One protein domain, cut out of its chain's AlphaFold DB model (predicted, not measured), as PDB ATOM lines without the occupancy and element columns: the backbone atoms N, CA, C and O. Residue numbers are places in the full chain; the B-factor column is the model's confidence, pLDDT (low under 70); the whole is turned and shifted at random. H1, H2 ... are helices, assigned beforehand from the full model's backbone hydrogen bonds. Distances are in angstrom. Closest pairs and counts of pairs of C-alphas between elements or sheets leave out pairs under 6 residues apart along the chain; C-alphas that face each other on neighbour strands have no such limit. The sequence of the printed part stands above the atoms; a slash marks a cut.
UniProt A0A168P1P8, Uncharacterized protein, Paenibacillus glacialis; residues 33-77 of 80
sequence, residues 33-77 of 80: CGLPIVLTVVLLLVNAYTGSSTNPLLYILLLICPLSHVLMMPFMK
ATOM      1  N   CYS A  33       7.194 -32.002  28.337       72.44
ATOM      2  CA  CYS A  33       5.738 -32.193  28.288       72.44
ATOM      3  C   CYS A  33       5.181 -32.760  29.604       72.44
ATOM      4  O   CYS A  33       4.093 -32.391  30.028       72.44
ATOM      5  N   GLY A  34       5.912 -33.663  30.257       79.00
ATOM      6  CA  GLY A  34       5.482 -34.336  31.481       79.00
ATOM      7  C   GLY A  34       5.543 -33.427  32.706       79.00
ATOM      8  O   GLY A  34       4.614 -33.426  33.510       79.00
ATOM      9  N   LEU A  35       6.590 -32.606  32.820       81.50
ATOM     10  CA  LEU A  35       6.768 -31.665  33.927       81.50
ATOM     11  C   LEU A  35       5.574 -30.701  34.110       81.50
ATOM     12  O   LEU A  35       5.048 -30.655  35.223       81.50
ATOM     13  N   PRO A  36       5.082 -29.977  33.078       75.81
ATOM     14  CA  PRO A  36       3.929 -29.091  33.231       75.81
ATOM     15  C   PRO A  36       2.631 -29.848  33.538       75.81
ATOM     16  O   PRO A  36       1.804 -29.335  34.290       75.81
ATOM     17  N   ILE A  37       2.449 -31.075  33.029       82.12
ATOM     18  CA  ILE A  37       1.265 -31.900  33.331       82.12
ATOM     19  C   ILE A  37       1.244 -32.277  34.814       82.12
ATOM     20  O   ILE A  37       0.242 -32.053  35.492       82.12
ATOM     21  N   VAL A  38       2.359 -32.803  35.334       85.00
ATOM     22  CA  VAL A  38       2.480 -33.189  36.748       85.00
ATOM     23  C   VAL A  38       2.274 -31.975  37.655       85.00
ATOM     24  O   VAL A  38       1.511 -32.062  38.617       85.00
ATOM     25  N   LEU A  39       2.874 -30.828  37.314       82.38
ATOM     26  CA  LEU A  39       2.673 -29.576  38.049       82.38
ATOM     27  C   LEU A  39       1.193 -29.173  38.092       82.38
ATOM     28  O   LEU A  39       0.690 -28.822  39.154       82.38
ATOM     29  N   THR A  40       0.493 -29.273  36.959       78.25
ATOM     30  CA  THR A  40      -0.933 -28.925  36.855       78.25
ATOM     31  C   THR A  40      -1.792 -29.814  37.750       78.25
ATOM     32  O   THR A  40      -2.649 -29.302  38.462       78.25
ATOM     33  N   VAL A  41      -1.552 -31.129  37.766       83.06
ATOM     34  CA  VAL A  41      -2.321 -32.077  38.592       83.06
ATOM     35  C   VAL A  41      -2.112 -31.813  40.083       83.06
ATOM     36  O   VAL A  41      -3.083 -31.743  40.834       83.06
ATOM     37  N   VAL A  42      -0.858 -31.626  40.507       84.94
ATOM     38  CA  VAL A  42      -0.532 -31.320  41.908       84.94
ATOM     39  C   VAL A  42      -1.170 -30.000  42.322       84.94
ATOM     40  O   VAL A  42      -1.779 -29.920  43.384       84.94
ATOM     41  N   LEU A  43      -1.081 -28.979  41.472       79.25
ATOM     42  CA  LEU A  43      -1.660 -27.677  41.763       79.25
ATOM     43  C   LEU A  43      -3.189 -27.723  41.836       79.25
ATOM     44  O   LEU A  43      -3.765 -27.071  42.697       79.25
ATOM     45  N   LEU A  44      -3.849 -28.494  40.968       78.56
ATOM     46  CA  LEU A  44      -5.304 -28.645  40.977       78.56
ATOM     47  C   LEU A  44      -5.768 -29.335  42.266       78.56
ATOM     48  O   LEU A  44      -6.708 -28.856  42.895       78.56
ATOM     49  N   LEU A  45      -5.058 -30.380  42.710       83.75
ATOM     50  CA  LEU A  45      -5.293 -30.994  44.019       83.75
ATOM     51  C   LEU A  45      -5.118 -29.968  45.138       83.75
ATOM     52  O   LEU A  45      -6.036 -29.764  45.920       83.75
ATOM     53  N   VAL A  46      -3.974 -29.283  45.195       82.00
ATOM     54  CA  VAL A  46      -3.692 -28.310  46.258       82.00
ATOM     55  C   VAL A  46      -4.729 -27.186  46.269       82.00
ATOM     56  O   VAL A  46      -5.287 -26.922  47.325       82.00
ATOM     57  N   ASN A  47      -5.069 -26.592  45.120       75.44
ATOM     58  CA  ASN A  47      -6.117 -25.572  45.021       75.44
ATOM     59  C   ASN A  47      -7.490 -26.081  45.455       75.44
ATOM     60  O   ASN A  47      -8.237 -25.321  46.064       75.44
ATOM     61  N   ALA A  48      -7.836 -27.334  45.145       75.19
ATOM     62  CA  ALA A  48      -9.094 -27.920  45.595       75.19
ATOM     63  C   ALA A  48      -9.166 -27.999  47.130       75.19
ATOM     64  O   ALA A  48     -10.253 -27.891  47.691       75.19
ATOM     65  N   TYR A  49      -8.021 -28.130  47.808       77.88
ATOM     66  CA  TYR A  49      -7.939 -28.130  49.269       77.88
ATOM     67  C   TYR A  49      -7.757 -26.733  49.884       77.88
ATOM     68  O   TYR A  49      -8.241 -26.499  50.988       77.88
ATOM     69  N   THR A  50      -7.061 -25.808  49.216       74.00
ATOM     70  CA  THR A  50      -6.650 -24.516  49.801       74.00
ATOM     71  C   THR A  50      -7.402 -23.302  49.257       74.00
ATOM     72  O   THR A  50      -7.258 -22.212  49.806       74.00
ATOM     73  N   GLY A  51      -8.211 -23.455  48.204       66.81
ATOM     74  CA  GLY A  51      -8.967 -22.356  47.593       66.81
ATOM     75  C   GLY A  51      -8.092 -21.293  46.918       66.81
ATOM     76  O   GLY A  51      -8.540 -20.163  46.721       66.81
ATOM     77  N   SER A  52      -6.839 -21.617  46.584       65.88
ATOM     78  CA  SER A  52      -5.892 -20.652  46.022       65.88
ATOM     79  C   SER A  52      -6.232 -20.272  44.574       65.88
ATOM     80  O   SER A  52      -6.474 -21.111  43.711       65.88
ATOM     81  N   SER A  53      -6.213 -18.976  44.276       63.53
ATOM     82  CA  SER A  53      -6.399 -18.430  42.930       63.53
ATOM     83  C   SER A  53      -5.071 -18.416  42.168       63.53
ATOM     84  O   SER A  53      -4.307 -17.454  42.186       63.53
ATOM     85  N   THR A  54      -4.749 -19.516  41.492       66.12
ATOM     86  CA  THR A  54      -3.540 -19.597  40.655       66.12
ATOM     87  C   THR A  54      -3.756 -18.971  39.283       66.12
ATOM     88  O   THR A  54      -4.767 -19.227  38.633       66.12
ATOM     89  N   ASN A  55      -2.773 -18.194  38.821       71.12
ATOM     90  CA  ASN A  55      -2.811 -17.487  37.540       71.12
ATOM     91  C   ASN A  55      -2.822 -18.459  36.340       71.12
ATOM     92  O   ASN A  55      -1.795 -19.084  36.053       71.12
ATOM     93  N   PRO A  56      -3.931 -18.556  35.581       70.19
ATOM     94  CA  PRO A  56      -4.068 -19.511  34.479       70.19
ATOM     95  C   PRO A  56      -3.181 -19.172  33.272       70.19
ATOM     96  O   PRO A  56      -2.851 -20.052  32.481       70.19
ATOM     97  N   LEU A  57      -2.742 -17.916  33.141       73.25
ATOM     98  CA  LEU A  57      -1.899 -17.455  32.030       73.25
ATOM     99  C   LEU A  57      -0.552 -18.187  31.952       73.25
ATOM    100  O   LEU A  57      -0.125 -18.566  30.862       73.25
ATOM    101  N   LEU A  58       0.098 -18.435  33.095       72.25
ATOM    102  CA  LEU A  58       1.371 -19.165  33.121       72.25
ATOM    103  C   LEU A  58       1.196 -20.639  32.746       72.25
ATOM    104  O   LEU A  58       2.045 -21.197  32.053       72.25
ATOM    105  N   TYR A  59       0.076 -21.248  33.139       71.44
ATOM    106  CA  TYR A  59      -0.262 -22.617  32.752       71.44
ATOM    107  C   TYR A  59      -0.452 -22.750  31.247       71.44
ATOM    108  O   TYR A  59       0.111 -23.652  30.632       71.44
ATOM    109  N   ILE A  60      -1.198 -21.823  30.647       75.12
ATOM    110  CA  ILE A  60      -1.448 -21.819  29.204       75.12
ATOM    111  C   ILE A  60      -0.132 -21.671  28.433       75.12
ATOM    112  O   ILE A  60       0.092 -22.408  27.477       75.12
ATOM    113  N   LEU A  61       0.768 -20.784  28.869       76.31
ATOM    114  CA  LEU A  61       2.062 -20.581  28.210       76.31
ATOM    115  C   LEU A  61       2.978 -21.815  28.317       76.31
ATOM    116  O   LEU A  61       3.642 -22.178  27.348       76.31
ATOM    117  N   LEU A  62       2.983 -22.503  29.463       70.06
ATOM    118  CA  LEU A  62       3.719 -23.762  29.640       70.06
ATOM    119  C   LEU A  62       3.121 -24.918  28.830       70.06
ATOM    120  O   LEU A  62       3.867 -25.771  28.358       70.06
ATOM    121  N   LEU A  63       1.800 -24.940  28.643       70.12
ATOM    122  CA  LEU A  63       1.085 -25.953  27.860       70.12
ATOM    123  C   LEU A  63       1.168 -25.710  26.348       70.12
ATOM    124  O   LEU A  63       1.134 -26.671  25.582       70.12
ATOM    125  N   ILE A  64       1.318 -24.465  25.889       75.06
ATOM    126  CA  ILE A  64       1.349 -24.165  24.449       75.06
ATOM    127  C   ILE A  64       2.613 -24.705  23.768       75.06
ATOM    128  O   ILE A  64       2.565 -25.094  22.600       75.06
ATOM    129  N   CYS A  65       3.726 -24.790  24.504       73.12
ATOM    130  CA  CYS A  65       4.993 -25.333  24.022       73.12
ATOM    131  C   CYS A  65       4.889 -26.830  23.649       73.12
ATOM    132  O   CYS A  65       5.114 -27.166  22.481       73.12
ATOM    133  N   PRO A  66       4.464 -27.737  24.551       68.06
ATOM    134  CA  PRO A  66       4.261 -29.139  24.206       68.06
ATOM    135  C   PRO A  66       3.109 -29.334  23.211       68.06
ATOM    136  O   PRO A  66       3.209 -30.188  22.333       68.06
ATOM    137  N   LEU A  67       2.052 -28.514  23.273       75.56
ATOM    138  CA  LEU A  67       0.918 -28.614  22.351       75.56
ATOM    139  C   LEU A  67       1.326 -28.321  20.898       75.56
ATOM    140  O   LEU A  67       0.949 -29.061  19.989       75.56
ATOM    141  N   SER A  68       2.152 -27.295  20.686       75.25
ATOM    142  CA  SER A  68       2.691 -26.941  19.365       75.25
ATOM    143  C   SER A  68       3.567 -28.059  18.792       75.25
ATOM    144  O   SER A  68       3.447 -28.406  17.616       75.25
ATOM    145  N   HIS A  69       4.398 -28.683  19.634       71.25
ATOM    146  CA  HIS A  69       5.236 -29.817  19.237       71.25
ATOM    147  C   HIS A  69       4.419 -31.070  18.893       71.25
ATOM    148  O   HIS A  69       4.703 -31.734  17.894       71.25
ATOM    149  N   VAL A  70       3.377 -31.373  19.674       71.06
ATOM    150  CA  VAL A  70       2.484 -32.513  19.418       71.06
ATOM    151  C   VAL A  70       1.630 -32.288  18.171       71.06
ATOM    152  O   VAL A  70       1.383 -33.252  17.461       71.06
ATOM    153  N   LEU A  71       1.221 -31.054  17.852       73.75
ATOM    154  CA  LEU A  71       0.438 -30.734  16.647       73.75
ATOM    155  C   LEU A  71       1.253 -30.798  15.348       73.75
ATOM    156  O   LEU A  71       0.722 -31.206  14.312       73.75
ATOM    157  N   MET A  72       2.542 -30.448  15.387       65.88
ATOM    158  CA  MET A  72       3.415 -30.553  14.210       65.88
ATOM    159  C   MET A  72       3.689 -32.009  13.795       65.88
ATOM    160  O   MET A  72       3.801 -32.298  12.603       65.88
ATOM    161  N   MET A  73       3.748 -32.939  14.752       66.75
ATOM    162  CA  MET A  73       4.053 -34.356  14.503       66.75
ATOM    163  C   MET A  73       3.045 -35.104  13.595       66.75
ATOM    164  O   MET A  73       3.483 -35.801  12.678       66.75
ATOM    165  N   PRO A  74       1.712 -35.000  13.784       58.94
ATOM    166  CA  PRO A  74       0.726 -35.666  12.936       58.94
ATOM    167  C   PRO A  74       0.492 -34.937  11.610       58.94
ATOM    168  O   PRO A  74       0.103 -35.581  10.637       58.94
ATOM    169  N   PHE A  75       0.733 -33.624  11.535       59.91
ATOM    170  CA  PHE A  75       0.438 -32.842  10.330       59.91
ATOM    171  C   PHE A  75       1.354 -33.208   9.149       59.91
ATOM    172  O   PHE A  75       0.921 -33.193   7.999       59.91
ATOM    173  N   MET A  76       2.585 -33.653   9.419       56.19
ATOM    174  CA  MET A  76       3.506 -34.136   8.383       56.19
ATOM    175  C   MET A  76       3.170 -35.536   7.847       56.19
ATOM    176  O   MET A  76       3.561 -35.860   6.730       56.19
ATOM    177  N   LYS A  77       2.414 -36.361   8.586       54.59
ATOM    178  CA  LYS A  77       2.003 -37.698   8.115       54.59
ATOM    179  C   LYS A  77       0.738 -37.687   7.252       54.59
ATOM    180  O   LYS A  77       0.327 -38.739   6.783       54.59
TER     181      LYS A  77
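What this domain is: This is residues 33 to 77 of the 80 residues of an uncharacterized protein of Paenibacillus glacialis (UniProt A0A168P1P8). Two helices, H1 then H2, make a loose helical hairpin, open toward its link and closed where the beginning of H1 meets the middle of H2; residues 71 to 77 of H2 stick out beyond. The printed part has 45 residues, is all helix and loose, with a radius of gyration of the C-alphas of 13.4 A, and is a rod spanning 44 by 17 by 12 A.

How they stand to each other: Start with H1, residues 33 to 50, and H2, residues 56 to 77: this hairpin runs opposite ways at a shallow tilt of 34 degrees, only just short of steep. They touch through residues 33 to 40 and 59 to 66 alone; the closest C-alphas, of Cys 33 and Pro 66, are 5.3 A apart. H2 has a kink of 32 degrees near residue 63. O i to N i+4 pairs are within hydrogen-bond range in 13 of 14 for H1 and 12 of 18 for H2.

Where its parts are: Find C-alpha 33 at (5.738, -32.193, 28.288); H1 runs 26.0 A to C-alpha 50. From C-alpha 56 at (-4.068, -19.511, 34.479), H2 runs 32.6 A to C-alpha 77 at (2.003, -37.698, 8.115).

The domain as a whole: The C-alphas farthest apart, of Thr 50 and Lys 77, are 44.6 A apart. The link is tight, and the printed part has no cut. Look for pLDDT under 70 at residues 51 to 54, 66 and 72 to 77.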